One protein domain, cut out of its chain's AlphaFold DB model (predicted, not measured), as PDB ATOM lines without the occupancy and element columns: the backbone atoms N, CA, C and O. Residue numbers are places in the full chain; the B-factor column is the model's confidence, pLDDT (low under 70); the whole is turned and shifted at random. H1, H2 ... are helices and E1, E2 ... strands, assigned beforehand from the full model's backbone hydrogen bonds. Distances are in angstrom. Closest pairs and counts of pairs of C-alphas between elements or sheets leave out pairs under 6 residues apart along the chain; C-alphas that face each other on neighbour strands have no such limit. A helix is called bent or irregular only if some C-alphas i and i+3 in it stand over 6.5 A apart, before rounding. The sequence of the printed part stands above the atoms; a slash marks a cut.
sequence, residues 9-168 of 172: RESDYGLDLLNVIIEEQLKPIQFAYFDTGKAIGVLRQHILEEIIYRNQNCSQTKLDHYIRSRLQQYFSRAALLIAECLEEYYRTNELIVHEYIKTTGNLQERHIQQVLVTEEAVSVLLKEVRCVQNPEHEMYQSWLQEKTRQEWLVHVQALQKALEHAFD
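What this domain is: This is residues 9 to 168 of the 172 residues of an uncharacterized protein of Flavonifractor sp. An91 (UniProt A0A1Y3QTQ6). The long helix H3 is the spine: H2 folds back along it, H1 crosses on one side, and H4 and H6, nearly side by side, cross it on another. Just past the end of H3, the two-strand hairpin E1 E2 packs on H1 through E1. The printed part has 160 residues, mostly helix, with six named helices and two antiparallel strands in the order H1 H2 H3 E1 E2 H4 H5 H6. It is compact, with a radius of gyration of the C-alphas of 16.4 A and spans of 45 by 38 by 32 A.

Where its parts are: Find C-alpha 12 at (44.588, 47.774, 40.352); from there H1 runs 25.1 A to residue 29, with a kink of 40 degrees near residue 23, and is only just irregular, C-alphas 24 and 27 being 6.9 A apart. Next come H2, residues 36 to 54, 26.8 A, and H3, residues 60 to 92, 46.4 A. E1 is residues 95 to 101, E2 106 to 112, H4 119 to 132, H5 138 to 141. H6, residues 146 to 166, 30.1 A, ends at C-alpha 166, (46.576, 32.025, 63.193).

How they stand to each other: Look at Ile 21 and Ala 39, closest C-alphas where residues 17 to 25 of H1 touch H2, 6.2 A. H2 and H3 form a helical hairpin, closest at C-alphas 44 and 75, 6.3 A. In the hairpin E1 E2, N 97 and O 110 are 2.9 A apart, within hydrogen-bond range. Residues 76 to 83 of H3 touch H4, closest at C-alphas 79 and 125, 5.4 A. H6 touches H4 at a shallow tilt of 20 degrees, opposite ways, closest at C-alphas 129 and 160, 6.3 A. H5 and H4 only just touch, only at the corner, with 3 pairs of C-alphas within 8 A. Every O i to N i+4 pair is within range in H2, H4 and H6, 11 of 14 in H1 and 26 of 29 in H3; H5 is too short for one.

The domain as a whole: The C-alphas farthest apart, Ser 59 and Thr 92, are 48.1 A apart. The printed part has no cut and no long link; no printed residue is under 70 in pLDDT.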
ATOM      1  N   ARG A   9      44.361  44.099  47.904       92.50
ATOM      2  CA  ARG A   9      42.940  43.935  47.540       92.50
ATOM      3  C   ARG A   9      42.259  45.196  47.000       92.50
ATOM      4  O   ARG A   9      41.232  45.080  46.341       92.50
ATOM      5  N   GLU A  10      42.831  46.370  47.237       90.44
ATOM      6  CA  GLU A  10      42.341  47.657  46.724       90.44
ATOM      7  C   GLU A  10      43.184  48.201  45.559       90.44
ATOM      8  O   GLU A  10      42.843  49.224  44.968       90.44
ATOM      9  N   SER A  11      44.307  47.557  45.236       90.69
ATOM     10  CA  SER A  11      45.195  47.990  44.155       90.69
ATOM     11  C   SER A  11      44.740  47.441  42.801       90.69
ATOM     12  O   SER A  11      44.317  46.290  42.722       90.69
ATOM     13  N   ASP A  12      44.925  48.210  41.720       90.31
ATOM     14  CA  ASP A  12      44.588  47.774  40.352       90.31
ATOM     15  C   ASP A  12      45.180  46.386  40.034       90.31
ATOM     16  O   ASP A  12      44.475  45.476  39.606       90.31
ATOM     17  N   TYR A  13      46.469  46.186  40.338       91.50
ATOM     18  CA  TYR A  13      47.134  44.906  40.078       91.50
ATOM     19  C   TYR A  13      46.625  43.776  40.979       91.50
ATOM     20  O   TYR A  13      46.527  42.634  40.543       91.50
ATOM     21  N   GLY A  14      46.299  44.058  42.242       94.81
ATOM     22  CA  GLY A  14      45.726  43.037  43.116       94.81
ATOM     23  C   GLY A  14      44.302  42.651  42.719       94.81
ATOM     24  O   GLY A  14      43.958  41.480  42.840       94.81
ATOM     25  N   LEU A  15      43.512  43.575  42.168       93.50
ATOM     26  CA  LEU A  15      42.209  43.265  41.572       93.50
ATOM     27  C   LEU A  15      42.353  42.388  40.321       93.50
ATOM     28  O   LEU A  15      41.608  41.417  40.180       93.50
ATOM     29  N   ASP A  16      43.343  42.660  39.464       94.69
ATOM     30  CA  ASP A  16      43.657  41.804  38.311       94.69
ATOM     31  C   ASP A  16      44.029  40.380  38.759       94.69
ATOM     32  O   ASP A  16      43.466  39.399  38.269       94.69
ATOM     33  N   LEU A  17      44.925  40.253  39.744       97.00
ATOM     34  CA  LEU A  17      45.325  38.961  40.308       97.00
ATOM     35  C   LEU A  17      44.152  38.246  41.000       97.00
ATOM     36  O   LEU A  17      43.985  37.034  40.852       97.00
ATOM     37  N   LEU A  18      43.301  38.970  41.731       96.69
ATOM     38  CA  LEU A  18      42.116  38.386  42.356       96.69
ATOM     39  C   LEU A  18      41.144  37.862  41.296       96.69
ATOM     40  O   LEU A  18      40.565  36.792  41.472       96.69
ATOM     41  N   ASN A  19      41.011  38.559  40.166       96.12
ATOM     42  CA  ASN A  19      40.201  38.090  39.052       96.12
ATOM     43  C   ASN A  19      40.763  36.798  38.430       96.12
ATOM     44  O   ASN A  19      39.989  35.908  38.085       96.12
ATOM     45  N   VAL A  20      42.090  36.638  38.351       97.81
ATOM     46  CA  VAL A  20      42.720  35.374  37.920       97.81
ATOM     47  C   VAL A  20      42.349  34.225  38.863       97.81
ATOM     48  O   VAL A  20      41.895  33.178  38.408       97.81
ATOM     49  N   ILE A  21      42.456  34.428  40.181       98.25
ATOM     50  CA  ILE A  21      42.008  33.441  41.182       98.25
ATOM     51  C   ILE A  21      40.519  33.124  40.991       98.25
ATOM     52  O   ILE A  21      40.115  31.959  41.014       98.25
ATOM     53  N   ILE A  22      39.685  34.146  40.807       97.50
ATOM     54  CA  ILE A  22      38.247  33.961  40.617       97.50
ATOM     55  C   ILE A  22      37.980  33.053  39.410       97.50
ATOM     56  O   ILE A  22      37.268  32.061  39.553       97.50
ATOM     57  N   GLU A  23      38.566  33.345  38.250       97.38
ATOM     58  CA  GLU A  23      38.326  32.590  37.014       97.38
ATOM     59  C   GLU A  23      38.915  31.170  37.054       97.38
ATOM     60  O   GLU A  23      38.245  30.213  36.661       97.38
ATOM     61  N   GLU A  24      40.143  30.999  37.547       97.88
ATOM     62  CA  GLU A  24      40.871  29.724  37.438       97.88
ATOM     63  C   GLU A  24      40.662  28.783  38.629       97.88
ATOM     64  O   GLU A  24      40.832  27.557  38.536       97.88
ATOM     65  N   GLN A  25      40.291  29.339  39.778       97.69
ATOM     66  CA  GLN A  25      40.158  28.580  41.007       97.69
ATOM     67  C   GLN A  25      38.743  28.570  41.558       97.69
ATOM     68  O   GLN A  25      38.267  27.481  41.869       97.69
ATOM     69  N   LEU A  26      38.086  29.724  41.690       98.19
ATOM     70  CA  LEU A  26      36.835  29.820  42.451       98.19
ATOM     71  C   LEU A  26      35.595  29.501  41.614       98.19
ATOM     72  O   LEU A  26      34.769  28.693  42.039       98.19
ATOM     73  N   LYS A  27      35.465  30.061  40.406       96.50
ATOM     74  CA  LYS A  27      34.327  29.785  39.513       96.50
ATOM     75  C   LYS A  27      34.170  28.303  39.164       96.50
ATOM     76  O   LYS A  27      33.037  27.822  39.245       96.50
ATOM     77  N   PRO A  28      35.237  27.543  38.832       97.50
ATOM     78  CA  PRO A  28      35.099  26.129  38.474       97.50
ATOM     79  C   PRO A  28      34.485  25.265  39.582       97.50
ATOM     80  O   PRO A  28      33.878  24.239  39.293       97.50
ATOM     81  N   ILE A  29      34.622  25.689  40.841       97.44
ATOM     82  CA  ILE A  29      34.066  25.013  42.021       97.44
ATOM     83  C   ILE A  29      32.910  25.798  42.653       97.44
ATOM     84  O   ILE A  29      32.565  25.554  43.804       97.44
ATOM     85  N   GLN A  30      32.329  26.754  41.921       96.88
ATOM     86  CA  GLN A  30      31.198  27.572  42.368       96.88
ATOM     87  C   GLN A  30      31.436  28.251  43.727       96.88
ATOM     88  O   GLN A  30      30.533  28.321  44.556       96.88
ATOM     89  N   PHE A  31      32.654  28.755  43.951       97.44
ATOM     90  CA  PHE A  31      33.060  29.454  45.176       97.44
ATOM     91  C   PHE A  31      32.965  28.602  46.458       97.44
ATOM     92  O   PHE A  31      32.897  29.148  47.555       97.44
ATOM     93  N   ALA A  32      32.995  27.267  46.345       97.56
ATOM     94  CA  ALA A  32      32.862  26.366  47.493       97.56
ATOM     95  C   ALA A  32      33.977  26.527  48.543       97.56
ATOM     96  O   ALA A  32      33.706  26.472  49.740       97.56
ATOM     97  N   TYR A  33      35.225  26.716  48.109       98.06
ATOM     98  CA  TYR A  33      36.363  26.947  48.999       98.06
ATOM     99  C   TYR A  33      37.469  27.744  48.305       98.06
ATOM    100  O   TYR A  33      37.599  27.725  47.082       98.06
ATOM    101  N   PHE A  34      38.312  28.407  49.091       98.38
ATOM    102  CA  PHE A  34      39.549  29.024  48.622       98.38
ATOM    103  C   PHE A  34      40.739  28.174  49.073       98.38
ATOM    104  O   PHE A  34      40.933  27.937  50.255       98.38
ATOM    105  N   ASP A  35      41.539  27.695  48.130       98.38
ATOM    106  CA  ASP A  35      42.738  26.884  48.373       98.38
ATOM    107  C   ASP A  35      43.995  27.741  48.193       98.38
ATOM    108  O   ASP A  35      44.329  28.189  47.094       98.38
ATOM    109  N   THR A  36      44.704  27.954  49.292       97.81
ATOM    110  CA  THR A  36      45.872  28.835  49.348       97.81
ATOM    111  C   THR A  36      47.026  28.319  48.484       97.81
ATOM    112  O   THR A  36      47.695  29.100  47.805       97.81
ATOM    113  N   GLY A  37      47.258  27.003  48.473       97.88
ATOM    114  CA  GLY A  37      48.326  26.390  47.685       97.88
ATOM    115  C   GLY A  37      48.043  26.493  46.188       97.88
ATOM    116  O   GLY A  37      48.925  26.868  45.409       97.88
ATOM    117  N   LYS A  38      46.788  26.248  45.790       98.12
ATOM    118  CA  LYS A  38      46.346  26.436  44.405       98.12
ATOM    119  C   LYS A  38      46.447  27.901  43.975       98.12
ATOM    120  O   LYS A  38      46.968  28.152  42.891       98.12
ATOM    121  N   ALA A  39      46.040  28.853  44.818       98.50
ATOM    122  CA  ALA A  39      46.140  30.284  44.520       98.50
ATOM    123  C   ALA A  39      47.596  30.719  44.273       98.50
ATOM    124  O   ALA A  39      47.882  31.404  43.290       98.50
ATOM    125  N   ILE A  40      48.534  30.263  45.114       98.56
ATOM    126  CA  ILE A  40      49.975  30.510  44.938       98.56
ATOM    127  C   ILE A  40      50.460  29.984  43.583       98.56
ATOM    128  O   ILE A  40      51.178  30.689  42.870       98.56
ATOM    129  N   GLY A  41      50.089  28.749  43.233       98.00
ATOM    130  CA  GLY A  41      50.485  28.117  41.975       98.00
ATOM    131  C   GLY A  41      49.932  28.847  40.751       98.00
ATOM    132  O   GLY A  41      50.699  29.195  39.853       98.00
ATOM    133  N   VAL A  42      48.626  29.131  40.759       98.25
ATOM    134  CA  VAL A  42      47.916  29.860  39.698       98.25
ATOM    135  C   VAL A  42      48.546  31.229  39.469       98.25
ATOM    136  O   VAL A  42      48.966  31.534  38.356       98.25
ATOM    137  N   LEU A  43      48.706  32.037  40.521       98.44
ATOM    138  CA  LEU A  43      49.257  33.382  40.359       98.44
ATOM    139  C   LEU A  43      50.718  33.366  39.921       98.44
ATOM    140  O   LEU A  43      51.118  34.183  39.095       98.44
ATOM    141  N   ARG A  44      51.529  32.424  40.416       97.69
ATOM    142  CA  ARG A  44      52.920  32.291  39.968       97.69
ATOM    143  C   ARG A  44      53.003  31.963  38.477       97.69
ATOM    144  O   ARG A  44      53.843  32.539  37.788       97.69
ATOM    145  N   GLN A  45      52.148  31.062  37.996       97.88
ATOM    146  CA  GLN A  45      52.091  30.703  36.583       97.88
ATOM    147  C   GLN A  45      51.603  31.881  35.732       97.88
ATOM    148  O   GLN A  45      52.267  32.241  34.763       97.88
ATOM    149  N   HIS A  46      50.521  32.541  36.147       97.88
ATOM    150  CA  HIS A  46      49.984  33.718  35.467       97.88
ATOM    151  C   HIS A  46      51.032  34.833  35.322       97.88
ATOM    152  O   HIS A  46      51.240  35.367  34.237       97.88
ATOM    153  N   ILE A  47      51.757  35.144  36.401       97.38
ATOM    154  CA  ILE A  47      52.825  36.153  36.397       97.38
ATOM    155  C   ILE A  47      53.957  35.762  35.436       97.38
ATOM    156  O   ILE A  47      54.492  36.613  34.721       97.38
ATOM    157  N   LEU A  48      54.351  34.486  35.415       97.31
ATOM    158  CA  LEU A  48      55.375  34.000  34.492       97.31
ATOM    159  C   LEU A  48      54.933  34.183  33.033       97.31
ATOM    160  O   LEU A  48      55.702  34.697  32.218       97.31
ATOM    161  N   GLU A  49      53.699  33.803  32.714       96.81
ATOM    162  CA  GLU A  49      53.112  33.966  31.382       96.81
ATOM    163  C   GLU A  49      53.004  35.439  30.983       96.81
ATOM    164  O   GLU A  49      53.360  35.797  29.860       96.81
ATOM    165  N   GLU A  50      52.615  36.315  31.911       95.69
ATOM    166  CA  GLU A  50      52.576  37.761  31.704       95.69
ATOM    167  C   GLU A  50      53.969  38.315  31.351       95.69
ATOM    168  O   GLU A  50      54.115  39.092  30.401       95.69
ATOM    169  N   ILE A  51      55.013  37.896  32.078       95.44
ATOM    170  CA  ILE A  51      56.400  38.299  31.800       95.44
ATOM    171  C   ILE A  51      56.829  37.822  30.410       95.44
ATOM    172  O   ILE A  51      57.413  38.610  29.659       95.44
ATOM    173  N   ILE A  52      56.546  36.566  30.057       96.19
ATOM    174  CA  ILE A  52      56.887  35.999  28.745       96.19
ATOM    175  C   ILE A  52      56.173  36.771  27.637       96.19
ATOM    176  O   ILE A  52      56.822  37.248  26.707       96.19
ATOM    177  N   TYR A  53      54.863  36.965  27.768       95.38
ATOM    178  CA  TYR A  53      54.040  37.657  26.785       95.38
ATOM    179  C   TYR A  53      54.516  39.095  26.539       95.38
ATOM    180  O   TYR A  53      54.742  39.497  25.395       95.38
ATOM    181  N   ARG A  54      54.763  39.867  27.606       93.31
ATOM    182  CA  ARG A  54      55.233  41.262  27.499       93.31
ATOM    183  C   ARG A  54      56.628  41.385  26.878       93.31
ATOM    184  O   ARG A  54      56.968  42.446  26.360       93.31
ATOM    185  N   ASN A  55      57.429  40.318  26.911       93.81
ATOM    186  CA  ASN A  55      58.811  40.303  26.430       93.81
ATOM    187  C   ASN A  55      59.034  39.352  25.241       93.81
ATOM    188  O   ASN A  55      60.182  39.071  24.904       93.81
ATOM    189  N   GLN A  56      57.970  38.913  24.561       91.50
ATOM    190  CA  GLN A  56      58.029  37.923  23.474       91.50
ATOM    191  C   GLN A  56      58.911  38.329  22.278       91.50
ATOM    192  O   GLN A  56      59.376  37.478  21.529       91.50
ATOM    193  N   ASN A  57      59.179  39.629  22.118       93.62
ATOM    194  CA  ASN A  57      60.024  40.169  21.048       93.62
ATOM    195  C   ASN A  57      61.499  40.356  21.463       93.62
ATOM    196  O   ASN A  57      62.299  40.886  20.690       93.62
ATOM    197  N   CYS A  58      61.872  39.990  22.694       92.94
ATOM    198  CA  CYS A  58      63.247  40.089  23.184       92.94
ATOM    199  C   CYS A  58      64.056  38.816  22.890       92.94
ATOM    200  O   CYS A  58      63.512  37.742  22.662       92.94
ATOM    201  N   SER A  59      65.388  38.924  22.947       95.50
ATOM    202  CA  SER A  59      66.251  37.740  22.910       95.50
ATOM    203  C   SER A  59      66.051  36.869  24.154       95.50
ATOM    204  O   SER A  59      65.744  37.390  25.230       95.50
ATOM    205  N   GLN A  60      66.322  35.565  24.038       94.19
ATOM    206  CA  GLN A  60      66.203  34.626  25.159       94.19
ATOM    207  C   GLN A  60      66.991  35.089  26.393       94.19
ATOM    208  O   GLN A  60      66.459  35.117  27.493       94.19
ATOM    209  N   THR A  61      68.222  35.577  26.215       95.06
ATOM    210  CA  THR A  61      69.045  36.090  27.323       95.06
ATOM    211  C   THR A  61      68.393  37.263  28.064       95.06
ATOM    212  O   THR A  61      68.511  37.366  29.286       95.06
ATOM    213  N   LYS A  62      67.702  38.159  27.343       93.88
ATOM    214  CA  LYS A  62      66.954  39.265  27.959       93.88
ATOM    215  C   LYS A  62      65.701  38.750  28.663       93.88
ATOM    216  O   LYS A  62      65.425  39.186  29.777       93.88
ATOM    217  N   LEU A  63      64.985  37.806  28.055       95.00
ATOM    218  CA  LEU A  63      63.824  37.166  28.669       95.00
ATOM    219  C   LEU A  63      64.200  36.456  29.981       95.00
ATOM    220  O   LEU A  63      63.573  36.710  31.005       95.00
ATOM    221  N   ASP A  64      65.281  35.674  29.998       94.75
ATOM    222  CA  ASP A  64      65.779  34.987  31.199       94.75
ATOM    223  C   ASP A  64      66.183  35.971  32.305       94.75
ATOM    224  O   ASP A  64      66.066  35.685  33.499       94.75
ATOM    225  N   HIS A  65      66.701  37.145  31.934       92.88
ATOM    226  CA  HIS A  65      66.973  38.215  32.890       92.88
ATOM    227  C   HIS A  65      65.676  38.783  33.487       92.88
ATOM    228  O   HIS A  65      65.595  38.953  34.706       92.88
ATOM    229  N   TYR A  66      64.652  39.033  32.667       91.94
ATOM    230  CA  TYR A  66      63.356  39.510  33.149       91.94
ATOM    231  C   TYR A  66      62.633  38.488  34.015       91.94
ATOM    232  O   TYR A  66      62.137  38.861  35.068       91.94
ATOM    233  N   ILE A  67      62.624  37.210  33.640       94.19
ATOM    234  CA  ILE A  67      62.028  36.155  34.468       94.19
ATOM    235  C   ILE A  67      62.707  36.127  35.841       94.19
ATOM    236  O   ILE A  67      62.028  36.204  36.859       94.19
ATOM    237  N   ARG A  68      64.046  36.110  35.895       90.62
ATOM    238  CA  ARG A  68      64.781  36.070  37.172       90.62
ATOM    239  C   ARG A  68      64.543  37.293  38.058       90.62
ATOM    240  O   ARG A  68      64.498  37.148  39.273       90.62
ATOM    241  N   SER A  69      64.430  38.481  37.467       86.50
ATOM    242  CA  SER A  69      64.268  39.734  38.220       86.50
ATOM    243  C   SER A  69      62.813  40.024  38.590       86.50
ATOM    244  O   SER A  69      62.526  40.344  39.738       86.50
ATOM    245  N   ARG A  70      61.886  39.898  37.636       89.56
ATOM    246  CA  ARG A  70      60.491  40.342  37.764       89.56
ATOM    247  C   ARG A  70      59.576  39.312  38.403       89.56
ATOM    248  O   ARG A  70      58.629  39.706  39.075       89.56
ATOM    249  N   LEU A  71      59.844  38.016  38.222       92.44
ATOM    250  CA  LEU A  71      58.959  36.973  38.748       92.44
ATOM    251  C   LEU A  71      58.854  37.066  40.269       92.44
ATOM    252  O   LEU A  71      57.750  37.070  40.798       92.44
ATOM    253  N   GLN A  72      59.989  37.206  40.958       89.12
ATOM    254  CA  GLN A  72      59.998  37.359  42.412       89.12
ATOM    255  C   GLN A  72      59.273  38.644  42.838       89.12
ATOM    256  O   GLN A  72      58.431  38.597  43.726       89.12
ATOM    257  N   GLN A  73      59.548  39.766  42.167       88.06
ATOM    258  CA  GLN A  73      58.947  41.068  42.483       88.06
ATOM    259  C   GLN A  73      57.417  41.047  42.381       88.06
ATOM    260  O   GLN A  73      56.715  41.506  43.282       88.06
ATOM    261  N   TYR A  74      56.883  40.504  41.286       93.25
ATOM    262  CA  TYR A  74      55.441  40.391  41.090       93.25
ATOM    263  C   TYR A  74      54.826  39.316  41.985       93.25
ATOM    264  O   TYR A  74      53.716  39.500  42.484       93.25
ATOM    265  N   PHE A  75      55.559  38.238  42.271       95.75
ATOM    266  CA  PHE A  75      55.084  37.213  43.190       95.75
ATOM    267  C   PHE A  75      54.927  37.742  44.621       95.75
ATOM    268  O   PHE A  75      53.954  37.378  45.274       95.75
ATOM    269  N   SER A  76      55.784  38.651  45.099       95.44
ATOM    270  CA  SER A  76      55.593  39.270  46.420       95.44
ATOM    271  C   SER A  76      54.260  40.032  46.523       95.44
ATOM    272  O   SER A  76      53.614  40.005  47.568       95.44
ATOM    273  N   ARG A  77      53.787  40.642  45.424       95.38
ATOM    274  CA  ARG A  77      52.459  41.287  45.356       95.38
ATOM    275  C   ARG A  77      51.323  40.266  45.426       95.38
ATOM    276  O   ARG A  77      50.370  40.460  46.175       95.38
ATOM    277  N   ALA A  78      51.443  39.164  44.686       97.56
ATOM    278  CA  ALA A  78      50.495  38.053  44.749       97.56
ATOM    279  C   ALA A  78      50.444  37.409  46.143       97.56
ATOM    280  O   ALA A  78      49.367  37.099  46.642       97.56
ATOM    281  N   ALA A  79      51.595  37.245  46.797       97.81
ATOM    282  CA  ALA A  79      51.668  36.699  48.144       97.81
ATOM    283  C   ALA A  79      50.991  37.616  49.171       97.81
ATOM    284  O   ALA A  79      50.248  37.123  50.013       97.81
ATOM    285  N   LEU A  80      51.180  38.939  49.075       97.38
ATOM    286  CA  LEU A  80      50.457  39.893  49.920       97.38
ATOM    287  C   LEU A  80      48.942  39.823  49.703       97.38
ATOM    288  O   LEU A  80      48.208  39.758  50.681       97.38
ATOM    289  N   LEU A  81      48.479  39.752  48.451       98.06
ATOM    290  CA  LEU A  81      47.055  39.583  48.144       98.06
ATOM    291  C   LEU A  81      46.476  38.322  48.802       98.06
ATOM    292  O   LEU A  81      45.440  38.381  49.459       98.06
ATOM    293  N   ILE A  82      47.144  37.177  48.639       98.44
ATOM    294  CA  ILE A  82      46.681  35.910  49.218       98.44
ATOM    295  C   ILE A  82      46.709  35.983  50.752       98.44
ATOM    296  O   ILE A  82      45.771  35.522  51.400       98.44
ATOM    297  N   ALA A  83      47.748  36.579  51.341       98.19
ATOM    298  CA  ALA A  83      47.835  36.769  52.784       98.19
ATOM    299  C   ALA A  83      46.695  37.654  53.316       98.19
ATOM    300  O   ALA A  83      46.098  37.311  54.332       98.19
ATOM    301  N   GLU A  84      46.347  38.742  52.623       97.88
ATOM    302  CA  GLU A  84      45.203  39.601  52.969       97.88
ATOM    303  C   GLU A  84      43.864  38.849  52.889       97.88
ATOM    304  O   GLU A  84      43.001  39.048  53.742       97.88
ATOM    305  N   CYS A  85      43.690  37.953  51.911       97.50
ATOM    306  CA  CYS A  85      42.515  37.075  51.853       97.50
ATOM    307  C   CYS A  85      42.455  36.110  53.051       97.50
ATOM    308  O   CYS A  85      41.379  35.880  53.601       97.50
ATOM    309  N   LEU A  86      43.596  35.548  53.470       96.88
ATOM    310  CA  LEU A  86      43.652  34.692  54.659       96.88
ATOM    311  C   LEU A  86      43.331  35.476  55.932       96.88
ATOM    312  O   LEU A  86      42.567  34.988  56.758       96.88
ATOM    313  N   GLU A  87      43.905  36.669  56.099       95.81
ATOM    314  CA  GLU A  87      43.633  37.527  57.257       95.81
ATOM    315  C   GLU A  87      42.143  37.836  57.379       95.81
ATOM    316  O   GLU A  87      41.583  37.646  58.459       95.81
ATOM    317  N   GLU A  88      41.482  38.215  56.279       95.56
ATOM    318  CA  GLU A  88      40.041  38.474  56.295       95.56
ATOM    319  C   GLU A  88      39.259  37.245  56.758       95.56
ATOM    320  O   GLU A  88      38.402  37.362  57.640       95.56
ATOM    321  N   TYR A  89      39.586  36.072  56.211       96.38
ATOM    322  CA  TYR A  89      38.935  34.828  56.598       96.38
ATOM    323  C   TYR A  89      39.125  34.519  58.084       96.38
ATOM    324  O   TYR A  89      38.154  34.218  58.769       96.38
ATOM    325  N   TYR A  90      40.338  34.638  58.629       94.00
ATOM    326  CA  TYR A  90      40.566  34.378  60.056       94.00
ATOM    327  C   TYR A  90      39.917  35.413  60.972       94.00
ATOM    328  O   TYR A  90      39.536  35.090  62.096       94.00
ATOM    329  N   ARG A  91      39.769  36.651  60.498       93.81
ATOM    330  CA  ARG A  91      39.129  37.725  61.255       93.81
ATOM    331  C   ARG A  91      37.604  37.626  61.248       93.81
ATOM    332  O   ARG A  91      36.975  38.021  62.227       93.81
ATOM    333  N   THR A  92      37.002  37.146  60.160       95.25
ATOM    334  CA  THR A  92      35.542  37.212  59.943       95.25
ATOM    335  C   THR A  92      34.857  35.851  59.808       95.25
ATOM    336  O   THR A  92      33.633  35.783  59.872       95.25
ATOM    337  N   ASN A  93      35.624  34.761  59.699       94.50
ATOM    338  CA  ASN A  93      35.185  33.410  59.323       94.50
ATOM    339  C   ASN A  93      34.577  33.297  57.913       94.50
ATOM    340  O   ASN A  93      33.969  32.279  57.585       94.50
ATOM    341  N   GLU A  94      34.756  34.307  57.064       96.12
ATOM    342  CA  GLU A  94      34.393  34.256  55.652       96.12
ATOM    343  C   GLU A  94      35.399  35.036  54.803       96.12
ATOM    344  O   GLU A  94      36.035  35.978  55.259       96.12
ATOM    345  N   LEU A  95      35.577  34.628  53.551       97.25
ATOM    346  CA  LEU A  95      36.316  35.403  52.560       97.25
ATOM    347  C   LEU A  95      35.313  35.964  51.559       97.25
ATOM    348  O   LEU A  95      34.563  35.204  50.942       97.25
ATOM    349  N   ILE A  96      35.327  37.282  51.379       96.31
ATOM    350  CA  ILE A  96      34.445  37.964  50.433       96.31
ATOM    351  C   ILE A  96      35.247  38.325  49.184       96.31
ATOM    352  O   ILE A  96      36.284  38.981  49.247       96.31
ATOM    353  N   VAL A  97      34.770  37.923  48.011       95.81
ATOM    354  CA  VAL A  97      35.364  38.334  46.731       95.81
ATOM    355  C   VAL A  97      34.308  38.934  45.817       95.81
ATOM    356  O   VAL A  97      33.135  38.579  45.880       95.81
ATOM    357  N   HIS A  98      34.732  39.843  44.944       94.12
ATOM    358  CA  HIS A  98      33.848  40.503  43.990       94.12
ATOM    359  C   HIS A  98      34.084  39.926  42.596       94.12
ATOM    360  O   HIS A  98      35.112  40.174  41.971       94.12
ATOM    361  N   GLU A  99      33.130  39.140  42.105       93.50
ATOM    362  CA  GLU A  99      33.156  38.603  40.750       93.50
ATOM    363  C   GLU A  99      32.636  39.642  39.756       93.50
ATOM    364  O   GLU A  99      31.503  40.110  39.869       93.50
ATOM    365  N   TYR A 100      33.419  39.952  38.724       89.50
ATOM    366  CA  TYR A 100      32.937  40.765  37.613       89.50
ATOM    367  C   TYR A 100      32.128  39.933  36.609       89.50
ATOM    368  O   TYR A 100      32.650  39.055  35.915       89.50
ATOM    369  N   ILE A 101      30.836  40.244  36.490       89.62
ATOM    370  CA  ILE A 101      29.916  39.588  35.561       89.62
ATOM    371  C   ILE A 101      29.902  40.360  34.240       89.62
ATOM    372  O   ILE A 101      29.187  41.347  34.075       89.62
ATOM    373  N   LYS A 102      30.669  39.881  33.252       86.12
ATOM    374  CA  LYS A 102      30.834  40.549  31.943       86.12
ATOM    375  C   LYS A 102      29.519  40.839  31.212       86.12
ATOM    376  O   LYS A 102      29.437  41.828  30.495       86.12
ATOM    377  N   THR A 103      28.508  39.981  31.361       87.69
ATOM    378  CA  THR A 103      27.217  40.125  30.667       87.69
ATOM    379  C   THR A 103      26.378  41.279  31.203       87.69
ATOM    380  O   THR A 103      25.633  41.886  30.440       87.69
ATOM    381  N   THR A 104      26.491  41.585  32.494       88.94
ATOM    382  CA  THR A 104      25.742  42.666  33.146       88.94
ATOM    383  C   THR A 104      26.602  43.899  33.401       88.94
ATOM    384  O   THR A 104      26.055  44.969  33.641       88.94
ATOM    385  N   GLY A 105      27.931  43.761  33.347       86.44
ATOM    386  CA  GLY A 105      28.879  44.810  33.721       86.44
ATOM    387  C   GLY A 105      28.929  45.080  35.226       86.44
ATOM    388  O   GLY A 105      29.490  46.091  35.636       86.44
ATOM    389  N   ASN A 106      28.344  44.202  36.049       90.12
ATOM    390  CA  ASN A 106      28.227  44.401  37.492       90.12
ATOM    391  C   ASN A 106      29.230  43.546  38.269       90.12
ATOM    392  O   ASN A 106      29.572  42.434  37.859       90.12
ATOM    393  N   LEU A 107      29.641  44.053  39.432       90.81
ATOM    394  CA  LEU A 107      30.336  43.271  40.449       90.81
ATOM    395  C   LEU A 107      29.307  42.536  41.310       90.81
ATOM    396  O   LEU A 107      28.356  43.142  41.804       90.81
ATOM    397  N   GLN A 108      29.499  41.232  41.479       94.50
ATOM    398  CA  GLN A 108      28.705  40.391  42.359       94.50
ATOM    399  C   GLN A 108      29.553  39.947  43.550       94.50
ATOM    400  O   GLN A 108      30.610  39.345  43.373       94.50
ATOM    401  N   GLU A 109      29.061  40.211  44.756       95.94
ATOM    402  CA  GLU A 109      29.663  39.720  45.993       95.94
ATOM    403  C   GLU A 109      29.505  38.195  46.100       95.94
ATOM    404  O   GLU A 109      28.437  37.632  45.829       95.94
ATOM    405  N   ARG A 110      30.596  37.513  46.448       96.56
ATOM    406  CA  ARG A 110      30.675  36.064  46.620       96.56
ATOM    407  C   ARG A 110      31.294  35.767  47.977       96.56
ATOM    408  O   ARG A 110      32.394  36.230  48.263       96.56
ATOM    409  N   HIS A 111      30.600  34.955  48.763       97.50
ATOM    410  CA  HIS A 111      31.040  34.537  50.090       97.50
ATOM    411  C   HIS A 111      31.637  33.141  50.014       97.50
ATOM    412  O   HIS A 111      31.012  32.219  49.485       97.50
ATOM    413  N   ILE A 112      32.831  32.986  50.568       98.06
ATOM    414  CA  ILE A 112      33.549  31.721  50.642       98.06
ATOM    415  C   ILE A 112      33.702  31.378  52.120       98.06
ATOM    416  O   ILE A 112      34.400  32.065  52.862       98.06
ATOM    417  N   GLN A 113      33.041  30.307  52.548       96.50
ATOM    418  CA  GLN A 113      32.986  29.908  53.961       96.50
ATOM    419  C   GLN A 113      34.097  28.935  54.364       96.50
ATOM    420  O   GLN A 113      34.233  28.603  55.537       96.50
ATOM    421  N   GLN A 114      34.876  28.444  53.401       97.19
ATOM    422  CA  GLN A 114      35.922  27.464  53.648       97.19
ATOM    423  C   GLN A 114      37.224  27.887  52.977       97.19
ATOM    424  O   GLN A 114      37.273  28.125  51.771       97.19
ATOM    425  N   VAL A 115      38.302  27.909  53.759       97.06
ATOM    426  CA  VAL A 115      39.666  28.097  53.261       97.06
ATOM    427  C   VAL A 115      40.479  26.833  53.525       97.06
ATOM    428  O   VAL A 115      40.543  26.343  54.651       97.06
ATOM    429  N   LEU A 116      41.097  26.299  52.474       97.19
ATOM    430  CA  LEU A 116      42.088  25.235  52.552       97.19
ATOM    431  C   LEU A 116      43.475  25.870  52.602       97.19
ATOM    432  O   LEU A 116      43.860  26.667  51.739       97.19
ATOM    433  N   VAL A 117      44.235  25.513  53.626       95.88
ATOM    434  CA  VAL A 117      45.565  26.058  53.865       95.88
ATOM    435  C   VAL A 117      46.500  24.951  54.324       95.88
ATOM    436  O   VAL A 117      46.123  24.107  55.137       95.88
ATOM    437  N   THR A 118      47.712  24.949  53.778       93.81
ATOM    438  CA  THR A 118      48.785  24.031  54.169       93.81
ATOM    439  C   THR A 118      49.922  24.805  54.824       93.81
ATOM    440  O   THR A 118      50.086  26.006  54.585       93.81
ATOM    441  N   GLU A 119      50.729  24.125  55.635       92.75
ATOM    442  CA  GLU A 119      51.889  24.732  56.299       92.75
ATOM    443  C   GLU A 119      52.904  25.282  55.285       92.75
ATOM    444  O   GLU A 119      53.505  26.339  55.500       92.75
ATOM    445  N   GLU A 120      53.057  24.618  54.136       95.19
ATOM    446  CA  GLU A 120      53.930  25.066  53.052       95.19
ATOM    447  C   GLU A 120      53.429  26.373  52.441       95.19
ATOM    448  O   GLU A 120      54.221  27.289  52.211       95.19
ATOM    449  N   ALA A 121      52.117  26.484  52.205       96.19
ATOM    450  CA  ALA A 121      51.517  27.700  51.675       96.19
ATOM    451  C   ALA A 121      51.737  28.873  52.642       96.19
ATOM    452  O   ALA A 121      52.239  29.918  52.231       96.19
ATOM    453  N   VAL A 122      51.468  28.677  53.937       95.50
ATOM    454  CA  VAL A 122      51.699  29.698  54.976       95.50
ATOM    455  C   VAL A 122      53.166  30.108  55.035       95.50
ATOM    456  O   VAL A 122      53.470  31.299  55.076       95.50
ATOM    457  N   SER A 123      54.086  29.145  54.980       96.19
ATOM    458  CA  SER A 123      55.528  29.409  55.004       96.19
ATOM    459  C   SER A 123      55.978  30.266  53.818       96.19
ATOM    460  O   SER A 123      56.786  31.183  53.984       96.19
ATOM    461  N   VAL A 124      55.436  30.003  52.623       97.06
ATOM    462  CA  VAL A 124      55.690  30.818  51.426       97.06
ATOM    463  C   VAL A 124      55.158  32.239  51.612       97.06
ATOM    464  O   VAL A 124      55.894  33.190  51.356       97.06
ATOM    465  N   LEU A 125      53.920  32.398  52.088       97.75
ATOM    466  CA  LEU A 125      53.317  33.718  52.290       97.75
ATOM    467  C   LEU A 125      54.066  34.531  53.352       97.75
ATOM    468  O   LEU A 125      54.454  35.665  53.086       97.75
ATOM    469  N   LEU A 126      54.343  33.946  54.522       97.56
ATOM    470  CA  LEU A 126      55.075  34.613  55.604       97.56
ATOM    471  C   LEU A 126      56.479  35.037  55.176       97.56
ATOM    472  O   LEU A 126      56.943  36.107  55.574       97.56
ATOM    473  N   LYS A 127      57.163  34.229  54.356       97.12
ATOM    474  CA  LYS A 127      58.460  34.610  53.794       97.12
ATOM    475  C   LYS A 127      58.343  35.901  52.985       97.12
ATOM    476  O   LYS A 127      59.110  36.827  53.231       97.12
ATOM    477  N   GLU A 128      57.389  35.980  52.060       97.25
ATOM    478  CA  GLU A 128      57.201  37.174  51.228       97.25
ATOM    479  C   GLU A 128      56.757  38.384  52.061       97.25
ATOM    480  O   GLU A 128      57.357  39.451  51.944       97.25
ATOM    481  N   VAL A 129      55.795  38.211  52.977       97.31
ATOM    482  CA  VAL A 129      55.328  39.262  53.902       97.31
ATOM    483  C   VAL A 129      56.486  39.842  54.727       97.31
ATOM    484  O   VAL A 129      56.553  41.053  54.940       97.31
ATOM    485  N   ARG A 130      57.436  39.013  55.176       97.31
ATOM    486  CA  ARG A 130      58.649  39.479  55.871       97.31
ATOM    487  C   ARG A 130      59.622  40.178  54.921       97.31
ATOM    488  O   ARG A 130      60.183  41.212  55.271       97.31
ATOM    489  N   CYS A 131      59.822  39.633  53.721       95.81
ATOM    490  CA  CYS A 131      60.743  40.191  52.733       95.81
ATOM    491  C   CYS A 131      60.353  41.605  52.292       95.81
ATOM    492  O   CYS A 131      61.232  42.462  52.198       95.81
ATOM    493  N   VAL A 132      59.062  41.869  52.059       95.50
ATOM    494  CA  VAL A 132      58.615  43.179  51.561       95.50
ATOM    495  C   VAL A 132      58.854  44.317  52.558       95.50
ATOM    496  O   VAL A 132      58.990  45.459  52.141       95.50
ATOM    497  N   GLN A 133      58.955  44.023  53.859       96.31
ATOM    498  CA  GLN A 133      59.194  45.027  54.904       96.31
ATOM    499  C   GLN A 133      60.631  45.563  54.918       96.31
ATOM    500  O   GLN A 133      60.898  46.570  55.575       96.31
ATOM    501  N   ASN A 134      61.568  44.901  54.230       95.81
ATOM    502  CA  ASN A 134      62.942  45.377  54.122       95.81
ATOM    503  C   ASN A 134      62.962  46.743  53.407       95.81
ATOM    504  O   ASN A 134      62.424  46.835  52.303       95.81
ATOM    505  N   PRO A 135      63.618  47.777  53.967       94.88
ATOM    506  CA  PRO A 135      63.765  49.063  53.298       94.88
ATOM    507  C   PRO A 135      64.347  48.969  51.887       94.88
ATOM    508  O   PRO A 135      63.945  49.733  51.025       94.88
ATOM    509  N   GLU A 136      65.231  48.016  51.601       93.12
ATOM    510  CA  GLU A 136      65.807  47.828  50.259       93.12
ATOM    511  C   GLU A 136      64.859  47.108  49.280       93.12
ATOM    512  O   GLU A 136      65.181  46.922  48.106       93.12
ATOM    513  N   HIS A 137      63.686  46.669  49.742       92.19
ATOM    514  CA  HIS A 137      62.706  46.001  48.901       92.19
ATOM    515  C   HIS A 137      61.987  47.001  47.989       92.19
ATOM    516  O   HIS A 137      61.549  48.067  48.419       92.19
ATOM    517  N   GLU A 138      61.775  46.629  46.725       89.62
ATOM    518  CA  GLU A 138      61.140  47.505  45.731       89.62
ATOM    519  C   GLU A 138      59.755  47.992  46.179       89.62
ATOM    520  O   GLU A 138      59.443  49.170  46.043       89.62
ATOM    521  N   MET A 139      58.932  47.109  46.757       90.94
ATOM    522  CA  MET A 139      57.615  47.508  47.276       90.94
ATOM    523  C   MET A 139      57.718  48.554  48.391       90.94
ATOM    524  O   MET A 139      56.943  49.506  48.379       90.94
ATOM    525  N   TYR A 140      58.706  48.442  49.285       92.44
ATOM    526  CA  TYR A 140      58.951  49.447  50.320       92.44
ATOM    527  C   TYR A 140      59.327  50.797  49.692       92.44
ATOM    528  O   TYR A 140      58.825  51.845  50.097       92.44
ATOM    529  N   GLN A 141      60.172  50.771  48.660       90.81
ATOM    530  CA  GLN A 141      60.655  51.968  47.967       90.81
ATOM    531  C   GLN A 141      59.660  52.561  46.957       90.81
ATOM    532  O   GLN A 141      59.833  53.697  46.527       90.81
ATOM    533  N   SER A 142      58.609  51.830  46.578       88.81
ATOM    534  CA  SER A 142      57.630  52.295  45.582       88.81
ATOM    535  C   SER A 142      56.678  53.388  46.085       88.81
ATOM    536  O   SER A 142      56.013  54.048  45.282       88.81
ATOM    537  N   TRP A 143      56.626  53.622  47.398       89.38
ATOM    538  CA  TRP A 143      55.772  54.638  48.005       89.38
ATOM    539  C   TRP A 143      56.394  56.033  47.900       89.38
ATOM    540  O   TRP A 143      57.456  56.300  48.457       89.38
ATOM    541  N   LEU A 144      55.693  56.951  47.226       86.81
ATOM    542  CA  LEU A 144      56.160  58.328  47.018       86.81
ATOM    543  C   LEU A 144      56.145  59.179  48.294       86.81
ATOM    544  O   LEU A 144      56.969  60.079  48.448       86.81
ATOM    545  N   GLN A 145      55.178  58.943  49.182       91.81
ATOM    546  CA  GLN A 145      54.997  59.715  50.410       91.81
ATOM    547  C   GLN A 145      55.367  58.868  51.623       91.81
ATOM    548  O   GLN A 145      54.867  57.753  51.776       91.81
ATOM    549  N   GLU A 146      56.163  59.441  52.531       92.81
ATOM    550  CA  GLU A 146      56.549  58.787  53.789       92.81
ATOM    551  C   GLU A 146      55.332  58.305  54.575       92.81
ATOM    552  O   GLU A 146      55.302  57.180  55.059       92.81
ATOM    553  N   LYS A 147      54.303  59.154  54.666       93.12
ATOM    554  CA  LYS A 147      53.082  58.852  55.409       93.12
ATOM    555  C   LYS A 147      52.426  57.563  54.906       93.12
ATOM    556  O   LYS A 147      52.197  56.656  55.696       93.12
ATOM    557  N   THR A 148      52.184  57.464  53.601       91.81
ATOM    558  CA  THR A 148      51.552  56.286  52.989       91.81
ATOM    559  C   THR A 148      52.446  55.053  53.095       91.81
ATOM    560  O   THR A 148      51.955  53.955  53.336       91.81
ATOM    561  N   ARG A 149      53.772  55.225  52.998       93.56
ATOM    562  CA  ARG A 149      54.727  54.133  53.228       93.56
ATOM    563  C   ARG A 149      54.630  53.568  54.643       93.56
ATOM    564  O   ARG A 149      54.664  52.355  54.812       93.56
ATOM    565  N   GLN A 150      54.518  54.435  55.649       94.88
ATOM    566  CA  GLN A 150      54.362  54.014  57.040       94.88
ATOM    567  C   GLN A 150      53.001  53.358  57.285       94.88
ATOM    568  O   GLN A 150      52.945  52.333  57.956       94.88
ATOM    569  N   GLU A 151      51.921  53.883  56.705       94.81
ATOM    570  CA  GLU A 151      50.593  53.248  56.751       94.81
ATOM    571  C   GLU A 151      50.629  51.835  56.146       94.81
ATOM    572  O   GLU A 151      50.150  50.882  56.762       94.81
ATOM    573  N   TRP A 152      51.284  51.674  54.993       95.25
ATOM    574  CA  TRP A 152      51.504  50.370  54.373       95.25
ATOM    575  C   TRP A 152      52.377  49.445  55.220       95.25
ATOM    576  O   TRP A 152      52.044  48.274  55.390       95.25
ATOM    577  N   LEU A 153      53.464  49.950  55.804       96.38
ATOM    578  CA  LEU A 153      54.325  49.146  56.666       96.38
ATOM    579  C   LEU A 153      53.567  48.640  57.902       96.38
ATOM    580  O   LEU A 153      53.706  47.472  58.262       96.38
ATOM    581  N   VAL A 154      52.742  49.490  58.521       96.94
ATOM    582  CA  VAL A 154      51.875  49.108  59.647       96.94
ATOM    583  C   VAL A 154      50.895  48.014  59.229       96.94
ATOM    584  O   VAL A 154      50.748  47.032  59.956       96.94
ATOM    585  N   HIS A 155      50.273  48.145  58.054       96.00
ATOM    586  CA  HIS A 155      49.396  47.115  57.490       96.00
ATOM    587  C   HIS A 155      50.128  45.781  57.304       96.00
ATOM    588  O   HIS A 155      49.697  44.764  57.839       96.00
ATOM    589  N   VAL A 156      51.287  45.775  56.640       96.88
ATOM    590  CA  VAL A 156      52.065  44.546  56.406       96.88
ATOM    591  C   VAL A 156      52.549  43.909  57.716       96.88
ATOM    592  O   VAL A 156      52.538  42.686  57.852       96.88
ATOM    593  N   GLN A 157      52.941  44.711  58.708       97.62
ATOM    594  CA  GLN A 157      53.320  44.212  60.034       97.62
ATOM    595  C   GLN A 157      52.136  43.600  60.787       97.62
ATOM    596  O   GLN A 157      52.297  42.582  61.465       97.62
ATOM    597  N   ALA A 158      50.953  44.211  60.695       96.12
ATOM    598  CA  ALA A 158      49.730  43.658  61.266       96.12
ATOM    599  C   ALA A 158      49.358  42.340  60.575       96.12
ATOM    600  O   ALA A 158      49.072  41.356  61.256       96.12
ATOM    601  N   LEU A 159      49.470  42.298  59.245       96.12
ATOM    602  CA  LEU A 159      49.250  41.107  58.436       96.12
ATOM    603  C   LEU A 159      50.188  39.967  58.851       96.12
ATOM    604  O   LEU A 159      49.725  38.863  59.123       96.12
ATOM    605  N   GLN A 160      51.491  40.239  58.992       96.69
ATOM    606  CA  GLN A 160      52.451  39.247  59.483       96.69
ATOM    607  C   GLN A 160      52.015  38.662  60.829       96.69
ATOM    608  O   GLN A 160      51.960  37.443  60.971       96.69
ATOM    609  N   LYS A 161      51.692  39.522  61.803       95.94
ATOM    610  CA  LYS A 161      51.288  39.090  63.148       95.94
ATOM    611  C   LYS A 161      50.007  38.264  63.123       95.94
ATOM    612  O   LYS A 161      49.918  37.280  63.850       95.94
ATOM    613  N   ALA A 162      49.033  38.649  62.300       94.00
ATOM    614  CA  ALA A 162      47.775  37.923  62.160       94.00
ATOM    615  C   ALA A 162      48.006  36.507  61.615       94.00
ATOM    616  O   ALA A 162      47.505  35.544  62.195       94.00
ATOM    617  N   LEU A 163      48.817  36.365  60.559       93.88
ATOM    618  CA  LEU A 163      49.165  35.051  60.016       93.88
ATOM    619  C   LEU A 163      49.991  34.233  61.017       93.88
ATOM    620  O   LEU A 163      49.695  33.065  61.235       93.88
ATOM    621  N   GLU A 164      51.000  34.824  61.659       94.31
ATOM    622  CA  GLU A 164      51.796  34.123  62.675       94.31
ATOM    623  C   GLU A 164      50.919  33.610  63.817       94.31
ATOM    624  O   GLU A 164      51.057  32.457  64.199       94.31
ATOM    625  N   HIS A 165      49.976  34.416  64.310       90.69
ATOM    626  CA  HIS A 165      49.059  34.007  65.372       90.69
ATOM    627  C   HIS A 165      48.087  32.904  64.929       90.69
ATOM    628  O   HIS A 165      47.879  31.942  65.664       90.69
ATOM    629  N   ALA A 166      47.515  33.015  63.726       87.12
ATOM    630  CA  ALA A 166      46.576  32.025  63.193       87.12
ATOM    631  C   ALA A 166      47.222  30.645  62.969       87.12
ATOM    632  O   ALA A 166      46.534  29.622  63.011       87.12
ATOM    633  N   PHE A 167      48.538  30.616  62.742       85.50
ATOM    634  CA  PHE A 167      49.297  29.411  62.419       85.50
ATOM    635  C   PHE A 167      50.374  29.060  63.450       85.50
ATOM    636  O   PHE A 167      51.226  28.223  63.160       85.50
ATOM    637  N   ASP A 168      50.336  29.653  64.647       78.50
ATOM    638  CA  ASP A 168      51.247  29.299  65.734       78.50
ATOM    639  C   ASP A 168      50.878  27.906  66.284       78.50
ATOM    640  O   ASP A 168      49.793  27.732  66.851       78.50
TER     641      ASP A 168